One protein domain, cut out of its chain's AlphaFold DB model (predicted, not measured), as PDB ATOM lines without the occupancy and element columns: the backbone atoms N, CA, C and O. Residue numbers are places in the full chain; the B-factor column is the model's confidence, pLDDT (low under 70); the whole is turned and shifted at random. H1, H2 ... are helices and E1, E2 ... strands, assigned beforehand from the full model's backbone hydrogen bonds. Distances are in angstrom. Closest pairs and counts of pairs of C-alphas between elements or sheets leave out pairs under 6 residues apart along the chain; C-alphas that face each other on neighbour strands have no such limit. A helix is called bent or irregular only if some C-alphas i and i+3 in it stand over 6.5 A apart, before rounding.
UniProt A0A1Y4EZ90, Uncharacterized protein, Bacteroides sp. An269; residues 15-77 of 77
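AT A GLANCE: This is residues 15 to 77 of the 77 residues of an uncharacterized protein of Bacteroides sp. An269 (UniProt A0A1Y4EZ90). Picture a flat, loose model of two lobes in a row: one is an open loop made by H1, H2 and E1, closed where residues 15 to 16 run beside residues 46 to 47 of E1, and the other is a helical hairpin of H3 and H4, side by side. E1 leads from the first lobe straight into H3. The printed part has 63 residues with four named helices and one named strand, in the order H1, H2, E1, H3, H4, and its class is mostly helix. The whole is loose, with a radius of gyration of the C-alphas of 14.4 A, and the C-alphas span 42 by 25 by 12 A.

IN THESE COORDINATES: Begin at Leu 15, whose C-alpha is at (193.791, 233.528, 164.461), and go along to C-alpha 21 at (200.022, 231.219, 153.068), where H1 begins. H1 takes residues 21 to 33, 17.6 A from first to last C-alpha, and is irregular: C-alphas 25 and 28 are 7.1 A apart. Next you reach H2, residues 37 to 42, and then E1, residues 43 to 47, which is 13.5 A long. H3 follows at once with residues 48 to 58, 15.4 A long. H4, residues 62 to 75, is the longest helix, 20.3 A from first to last C-alpha, and it ends at C-alpha 75 at (194.619, 223.192, 165.332).

HOW THE PARTS SIT: Look first at H1 and H2, which are close but not clearly touching: their closest C-alphas, those of Lys 32 and Lys 40, are 6.2 A apart. Their lines stand at a steep tilt of 49 degrees, opposite ways. From H1 look across to E1, where the closest C-alphas, those of Ile 28 and Asp 45, are 7.7 A apart. E1 pairs with no named strand, but residues 15 to 16 form a short parallel pairing with residues 46 to 47 of E1. H2 and E1 meet only through their link, and so do E1 and H3. Further on, H3 and H4 touch and form a helical hairpin at a shallow tilt of 6 degrees, opposite ways; their closest C-alphas, those of Phe 52 and Val 68, are 6.4 A apart. H1 and H2 are both apart from H3 and H4, and E1 is apart from H4. In H2, H3 and H4 every O i to N i+4 pair is within hydrogen-bond range; in H1, 6 of 9 are.

THE WHOLE: The two C-alphas farthest apart are those of Leu 34 and Cys 62, at 41.9 A. The printed part has no cut, and the four links between named elements are tight. The mean pLDDT of the printed part is 92.8, and residue 77, the chain's last, is the one residue under 70.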
ATOM      1  N   LEU A  15     192.961 234.723 164.292       94.38
ATOM      2  CA  LEU A  15     193.791 233.528 164.461       94.38
ATOM      3  C   LEU A  15     193.787 232.664 163.205       94.38
ATOM      4  O   LEU A  15     192.725 232.326 162.684       94.38
ATOM      5  N   TYR A  16     194.975 232.258 162.760       94.12
ATOM      6  CA  TYR A  16     195.148 231.388 161.599       94.12
ATOM      7  C   TYR A  16     196.372 230.467 161.761       94.12
ATOM      8  O   TYR A  16     197.271 230.770 162.543       94.12
ATOM      9  N   PRO A  17     196.449 229.320 161.062       93.44
ATOM     10  CA  PRO A  17     197.647 228.478 161.096       93.44
ATOM     11  C   PRO A  17     198.825 229.181 160.418       93.44
ATOM     12  O   PRO A  17     198.655 229.759 159.343       93.44
ATOM     13  N   GLN A  18     200.034 229.073 160.970       91.50
ATOM     14  CA  GLN A  18     201.235 229.681 160.382       91.50
ATOM     15  C   GLN A  18     201.515 229.175 158.959       91.50
ATOM     16  O   GLN A  18     202.028 229.922 158.122       91.50
ATOM     17  N   GLY A  19     201.164 227.918 158.678       90.31
ATOM     18  CA  GLY A  19     201.282 227.315 157.349       90.31
ATOM     19  C   GLY A  19     200.293 227.862 156.314       90.31
ATOM     20  O   GLY A  19     200.461 227.609 155.120       90.31
ATOM     21  N   ASN A  20     199.275 228.625 156.726       92.38
ATOM     22  CA  ASN A  20     198.289 229.171 155.805       92.38
ATOM     23  C   ASN A  20     198.834 230.418 155.089       92.38
ATOM     24  O   ASN A  20     198.673 231.557 155.536       92.38
ATOM     25  N   LYS A  21     199.468 230.173 153.936       93.31
ATOM     26  CA  LYS A  21     200.022 231.219 153.068       93.31
ATOM     27  C   LYS A  21     198.965 232.205 152.586       93.31
ATOM     28  O   LYS A  21     199.262 233.387 152.508       93.31
ATOM     29  N   HIS A  22     197.739 231.751 152.317       93.62
ATOM     30  CA  HIS A  22     196.679 232.630 151.825       93.62
ATOM     31  C   HIS A  22     196.388 233.771 152.809       93.62
ATOM     32  O   HIS A  22     196.411 234.938 152.420       93.62
ATOM     33  N   PHE A  23     196.197 233.452 154.093       93.62
ATOM     34  CA  PHE A  23     195.989 234.485 155.111       93.62
ATOM     35  C   PHE A  23     197.223 235.358 155.307       93.62
ATOM     36  O   PHE A  23     197.103 236.580 155.343       93.62
ATOM     37  N   ARG A  24     198.406 234.742 155.399       92.19
ATOM     38  CA  ARG A  24     199.652 235.461 155.675       92.19
ATOM     39  C   ARG A  24     200.043 236.441 154.567       92.19
ATOM     40  O   ARG A  24     200.502 237.536 154.869       92.19
ATOM     41  N   GLU A  25     199.935 236.016 153.315       94.06
ATOM     42  CA  GLU A  25     200.473 236.748 152.164       94.06
ATOM     43  C   GLU A  25     199.427 237.651 151.503       94.06
ATOM     44  O   GLU A  25     199.801 238.675 150.940       94.06
ATOM     45  N   TYR A  26     198.135 237.310 151.595       95.19
ATOM     46  CA  TYR A  26     197.081 237.997 150.840       95.19
ATOM     47  C   TYR A  26     195.988 238.561 151.750       95.19
ATOM     48  O   TYR A  26     195.890 239.777 151.901       95.19
ATOM     49  N   ALA A  27     195.203 237.702 152.408       95.25
ATOM     50  CA  ALA A  27     193.951 238.139 153.031       95.25
ATOM     51  C   ALA A  27     194.152 239.120 154.200       95.25
ATOM     52  O   ALA A  27     193.399 240.083 154.332       95.25
ATOM     53  N   ILE A  28     195.164 238.906 155.051       95.69
ATOM     54  CA  ILE A  28     195.421 239.796 156.195       95.69
ATOM     55  C   ILE A  28     196.014 241.141 155.763       95.69
ATOM     56  O   ILE A  28     195.490 242.166 156.206       95.69
ATOM     57  N   PRO A  29     197.058 241.195 154.910       95.56
ATOM     58  CA  PRO A  29     197.529 242.462 154.357       95.56
ATOM     59  C   PRO A  29     196.427 243.255 153.646       95.56
ATOM     60  O   PRO A  29     196.289 244.455 153.887       95.56
ATOM     61  N   GLU A  30     195.610 242.584 152.830       97.12
ATOM     62  CA  GLU A  30     194.490 243.205 152.125       97.12
ATOM     63  C   GLU A  30     193.470 243.777 153.114       97.12
ATOM     64  O   GLU A  30     193.164 244.965 153.058       97.12
ATOM     65  N   TYR A  31     193.027 242.990 154.096       95.12
ATOM     66  CA  TYR A  31     192.097 243.470 155.118       95.12
ATOM     67  C   TYR A  31     192.649 244.674 155.891       95.12
ATOM     68  O   TYR A  31     191.962 245.681 156.050       95.12
ATOM     69  N   LYS A  32     193.917 244.619 156.319       95.50
ATOM     70  CA  LYS A  32     194.579 245.729 157.020       95.50
ATOM     71  C   LYS A  32     194.675 246.997 156.171       95.50
ATOM     72  O   LYS A  32     194.652 248.090 156.733       95.50
ATOM     73  N   SER A  33     194.773 246.873 154.847       96.62
ATOM     74  CA  SER A  33     194.792 248.029 153.940       96.62
ATOM     75  C   SER A  33     193.467 248.802 153.931       96.62
ATOM     76  O   SER A  33     193.466 250.008 153.691       96.62
ATOM     77  N   LEU A  34     192.362 248.127 154.264       96.62
ATOM     78  CA  LEU A  34     191.013 248.696 154.323       96.62
ATOM     79  C   LEU A  34     190.692 249.334 155.684       96.62
ATOM     80  O   LEU A  34     189.658 249.987 155.832       96.62
ATOM     81  N   LEU A  35     191.546 249.137 156.692       95.00
ATOM     82  CA  LEU A  35     191.346 249.677 158.031       95.00
ATOM     83  C   LEU A  35     191.816 251.133 158.125       95.00
ATOM     84  O   LEU A  35     192.832 251.527 157.548       95.00
ATOM     85  N   THR A  36     191.104 251.916 158.936       95.19
ATOM     86  CA  THR A  36     191.603 253.208 159.424       95.19
ATOM     87  C   THR A  36     192.833 252.995 160.305       95.19
ATOM     88  O   THR A  36     193.068 251.885 160.782       95.19
ATOM     89  N   ASP A  37     193.601 254.048 160.581       93.12
ATOM     90  CA  ASP A  37     194.793 253.924 161.431       93.12
ATOM     91  C   ASP A  37     194.444 253.404 162.834       93.12
ATOM     92  O   ASP A  37     195.048 252.445 163.305       93.12
ATOM     93  N   VAL A  38     193.353 253.907 163.426       89.94
ATOM     94  CA  VAL A  38     192.803 253.372 164.685       89.94
ATOM     95  C   VAL A  38     192.415 251.896 164.542       89.94
ATOM     96  O   VAL A  38     192.673 251.092 165.432       89.94
ATOM     97  N   GLY A  39     191.810 251.511 163.416       90.25
ATOM     98  CA  GLY A  39     191.454 250.121 163.146       90.25
ATOM     99  C   GLY A  39     192.679 249.206 163.098       90.25
ATOM    100  O   GLY A  39     192.653 248.132 163.699       90.25
ATOM    101  N   LYS A  40     193.765 249.647 162.453       93.44
ATOM    102  CA  LYS A  40     195.029 248.898 162.373       93.44
ATOM    103  C   LYS A  40     195.639 248.679 163.753       93.44
ATOM    104  O   LYS A  40     196.037 247.556 164.043       93.44
ATOM    105  N   ASP A  41     195.628 249.697 164.611       91.94
ATOM    106  CA  ASP A  41     196.151 249.600 165.981       91.94
ATOM    107  C   ASP A  41     195.350 248.618 166.855       91.94
ATOM    108  O   ASP A  41     195.875 248.025 167.799       91.94
ATOM    109  N   THR A  42     194.069 248.413 166.536       93.44
ATOM    110  CA  THR A  42     193.188 247.486 167.271       93.44
ATOM    111  C   THR A  42     193.172 246.060 166.720       93.44
ATOM    112  O   THR A  42     192.690 245.147 167.399       93.44
ATOM    113  N   PHE A  43     193.676 245.851 165.503       95.25
ATOM    114  CA  PHE A  43     193.642 244.563 164.821       95.25
ATOM    115  C   PHE A  43     194.935 243.780 165.052       95.25
ATOM    116  O   PHE A  43     196.018 244.180 164.634       95.25
ATOM    117  N   ILE A  44     194.800 242.618 165.681       95.06
ATOM    118  CA  ILE A  44     195.903 241.756 166.091       95.06
ATOM    119  C   ILE A  44     195.752 240.413 165.374       95.06
ATOM    120  O   ILE A  44     194.900 239.597 165.719       95.06
ATOM    121  N   ASP A  45     196.582 240.168 164.371       94.50
ATOM    122  CA  ASP A  45     196.715 238.881 163.693       94.50
ATOM    123  C   ASP A  45     197.801 238.032 164.355       94.50
ATOM    124  O   ASP A  45     198.946 238.452 164.512       94.50
ATOM    125  N   LEU A  46     197.438 236.816 164.752       95.12
ATOM    126  CA  LEU A  46     198.331 235.868 165.408       95.12
ATOM    127  C   LEU A  46     198.188 234.492 164.780       95.12
ATOM    128  O   LEU A  46     197.132 234.119 164.265       95.12
ATOM    129  N   THR A  47     199.251 233.704 164.899       95.38
ATOM    130  CA  THR A  47     199.189 232.294 164.538       95.38
ATOM    131  C   THR A  47     198.840 231.426 165.739       95.38
ATOM    132  O   THR A  47     199.159 231.774 166.884       95.38
ATOM    133  N   TYR A  48     198.192 230.284 165.496       94.62
ATOM    134  CA  TYR A  48     197.919 229.301 166.550       94.62
ATOM    135  C   TYR A  48     199.208 228.865 167.256       94.62
ATOM    136  O   TYR A  48     199.252 228.786 168.481       94.62
ATOM    137  N   GLU A  49     200.274 228.649 166.489       94.44
ATOM    138  CA  GLU A  49     201.605 228.269 166.951       94.44
ATOM    139  C   GLU A  49     202.148 229.302 167.944       94.44
ATOM    140  O   GLU A  49     202.496 228.962 169.077       94.44
ATOM    141  N   TRP A  50     202.137 230.580 167.557       94.50
ATOM    142  CA  TRP A  50     202.634 231.655 168.408       94.50
ATOM    143  C   TRP A  50     201.785 231.822 169.671       94.50
ATOM    144  O   TRP A  50     202.322 231.989 170.770       94.50
ATOM    145  N   LEU A  51     200.455 231.756 169.533       94.19
ATOM    146  CA  LEU A  51     199.536 231.891 170.658       94.19
ATOM    147  C   LEU A  51     199.736 230.758 171.670       94.19
ATOM    148  O   LEU A  51     199.871 231.023 172.865       94.19
ATOM    149  N   PHE A  52     199.781 229.505 171.219       93.94
ATOM    150  CA  PHE A  52     199.921 228.357 172.114       93.94
ATOM    151  C   PHE A  52     201.279 228.350 172.822       93.94
ATOM    152  O   PHE A  52     201.323 228.102 174.028       93.94
ATOM    153  N   ASP A  53     202.359 228.742 172.136       93.12
ATOM    154  CA  ASP A  53     203.680 228.922 172.752       93.12
ATOM    155  C   ASP A  53     203.672 229.984 173.864       93.12
ATOM    156  O   ASP A  53     204.384 229.865 174.867       93.12
ATOM    157  N   ARG A  54     202.881 231.052 173.709       93.44
ATOM    158  CA  ARG A  54     202.722 232.095 174.734       93.44
ATOM    159  C   ARG A  54     201.859 231.626 175.898       93.44
ATOM    160  O   ARG A  54     202.248 231.830 177.048       93.44
ATOM    161  N   ILE A  55     200.740 230.961 175.620       92.19
ATOM    162  CA  ILE A  55     199.854 230.405 176.650       92.19
ATOM    163  C   ILE A  55     200.638 229.423 177.528       92.19
ATOM    164  O   ILE A  55     200.597 229.522 178.749       92.19
ATOM    165  N   GLU A  56     201.442 228.543 176.937       91.31
ATOM    166  CA  GLU A  56     202.259 227.579 177.678       91.31
ATOM    167  C   GLU A  56     203.297 228.246 178.602       91.31
ATOM    168  O   GLU A  56     203.621 227.742 179.685       91.31
ATOM    169  N   LYS A  57     203.804 229.420 178.211       91.44
ATOM    170  CA  LYS A  57     204.737 230.218 179.019       91.44
ATOM    171  C   LYS A  57     204.060 230.903 180.200       91.44
ATOM    172  O   LYS A  57     204.684 230.984 181.252       91.44
ATOM    173  N   VAL A  58     202.819 231.352 180.048       93.44
ATOM    174  CA  VAL A  58     202.094 232.105 181.084       93.44
ATOM    175  C   VAL A  58     201.319 231.176 182.023       93.44
ATOM    176  O   VAL A  58     201.384 231.312 183.242       93.44
ATOM    177  N   PHE A  59     200.612 230.189 181.480       90.69
ATOM    178  CA  PHE A  59     199.687 229.358 182.240       90.69
ATOM    179  C   PHE A  59     200.344 228.058 182.705       90.69
ATOM    180  O   PHE A  59     200.343 227.059 181.995       90.69
ATOM    181  N   LYS A  60     200.881 228.040 183.928       89.81
ATOM    182  CA  LYS A  60     201.663 226.899 184.451       89.81
ATOM    183  C   LYS A  60     200.874 225.803 185.172       89.81
ATOM    184  O   LYS A  60     201.456 224.784 185.525       89.81
ATOM    185  N   SER A  61     199.573 225.982 185.403       93.31
ATOM    186  CA  SER A  61     198.774 224.954 186.086       93.31
ATOM    187  C   SER A  61     198.626 223.697 185.220       93.31
ATOM    188  O   SER A  61     198.518 223.791 183.996       93.31
ATOM    189  N   CYS A  62     198.560 222.522 185.856       88.75
ATOM    190  CA  CYS A  62     198.400 221.242 185.154       88.75
ATOM    191  C   CYS A  62     197.176 221.252 184.219       88.75
ATOM    192  O   CYS A  62     197.286 220.929 183.038       88.75
ATOM    193  N   LYS A  63     196.042 221.770 184.706       92.44
ATOM    194  CA  LYS A  63     194.802 221.902 183.929       92.44
ATOM    195  C   LYS A  63     194.975 222.774 182.682       92.44
ATOM    196  O   LYS A  63     194.457 222.442 181.621       92.44
ATOM    197  N   HIS A  64     195.693 223.895 182.781       90.31
ATOM    198  CA  HIS A  64     195.940 224.746 181.612       90.31
ATOM    199  C   HIS A  64     196.848 224.057 180.589       90.31
ATOM    200  O   HIS A  64     196.630 224.190 179.388       90.31
ATOM    201  N   GLN A  65     197.825 223.277 181.050       91.62
ATOM    202  CA  GLN A  65     198.717 222.515 180.176       91.62
ATOM    203  C   GLN A  65     197.974 221.414 179.408       91.62
ATOM    204  O   GLN A  65     198.244 221.198 178.228       91.62
ATOM    205  N   GLU A  66     196.993 220.754 180.027       94.31
ATOM    206  CA  GLU A  66     196.113 219.804 179.330       94.31
ATOM    207  C   GLU A  66     195.301 220.480 178.222       94.31
ATOM    208  O   GLU A  66     195.225 219.963 177.105       94.31
ATOM    209  N   TRP A  67     194.768 221.676 178.488       94.25
ATOM    210  CA  TRP A  67     194.085 222.470 177.468       94.25
ATOM    211  C   TRP A  67     195.014 222.868 176.320       94.25
ATOM    212  O   TRP A  67     194.628 222.721 175.163       94.25
ATOM    213  N   VAL A  68     196.246 223.306 176.598       93.06
ATOM    214  CA  VAL A  68     197.228 223.623 175.544       93.06
ATOM    215  C   VAL A  68     197.523 222.395 174.682       93.06
ATOM    216  O   VAL A  68     197.505 222.494 173.455       93.06
ATOM    217  N   LYS A  69     197.732 221.223 175.295       93.12
ATOM    218  CA  LYS A  69     197.943 219.963 174.563       93.12
ATOM    219  C   LYS A  69     196.759 219.630 173.655       93.12
ATOM    220  O   LYS A  69     196.960 219.282 172.492       93.12
ATOM    221  N   TYR A  70     195.535 219.771 174.166       94.38
ATOM    222  CA  TYR A  70     194.320 219.580 173.379       94.38
ATOM    223  C   TYR A  70     194.245 220.552 172.193       94.38
ATOM    224  O   TYR A  70     194.011 220.125 171.064       94.38
ATOM    225  N   LEU A  71     194.482 221.845 172.429       93.25
ATOM    226  CA  LEU A  71     194.416 222.880 171.398       93.25
ATOM    227  C   LEU A  71     195.462 222.659 170.301       93.25
ATOM    228  O   LEU A  71     195.117 222.695 169.121       93.25
ATOM    229  N   ARG A  72     196.709 222.328 170.664       92.62
ATOM    230  CA  ARG A  72     197.751 221.970 169.688       92.62
ATOM    231  C   ARG A  72     197.316 220.784 168.825       92.62
ATOM    232  O   ARG A  72     197.376 220.872 167.605       92.62
ATOM    233  N   LYS A  73     196.784 219.719 169.438       93.31
ATOM    234  CA  LYS A  73     196.248 218.553 168.715       93.31
ATOM    235  C   LYS A  73     195.017 218.876 167.859       93.31
ATOM    236  O   LYS A  73     194.680 218.112 166.969       93.31
ATOM    237  N   ARG A  74     194.286 219.956 168.122       92.88
ATOM    238  CA  ARG A  74     193.102 220.303 167.325       92.88
ATOM    239  C   ARG A  74     193.438 221.187 166.126       92.88
ATOM    240  O   ARG A  74     192.796 221.049 165.093       92.88
ATOM    241  N   TYR A  75     194.393 222.101 166.284       90.12
ATOM    242  CA  TYR A  75     194.619 223.192 165.332       90.12
ATOM    243  C   TYR A  75     195.966 223.134 164.592       90.12
ATOM    244  O   TYR A  75     196.115 223.861 163.616       90.12
ATOM    245  N   LEU A  76     196.926 222.306 165.030       87.25
ATOM    246  CA  LEU A  76     198.277 222.210 164.443       87.25
ATOM    247  C   LEU A  76     198.598 220.833 163.821       87.25
ATOM    248  O   LEU A  76     199.775 220.519 163.652       87.25
ATOM    249  N   VAL A  77     197.590 219.991 163.560       62.62
ATOM    250  CA  VAL A  77     197.774 218.630 163.003       62.62
ATOM    251  C   VAL A  77     198.015 218.667 161.508       62.62
ATOM    252  O   VAL A  77     197.231 219.356 160.819       62.62
TER     253      VAL A  77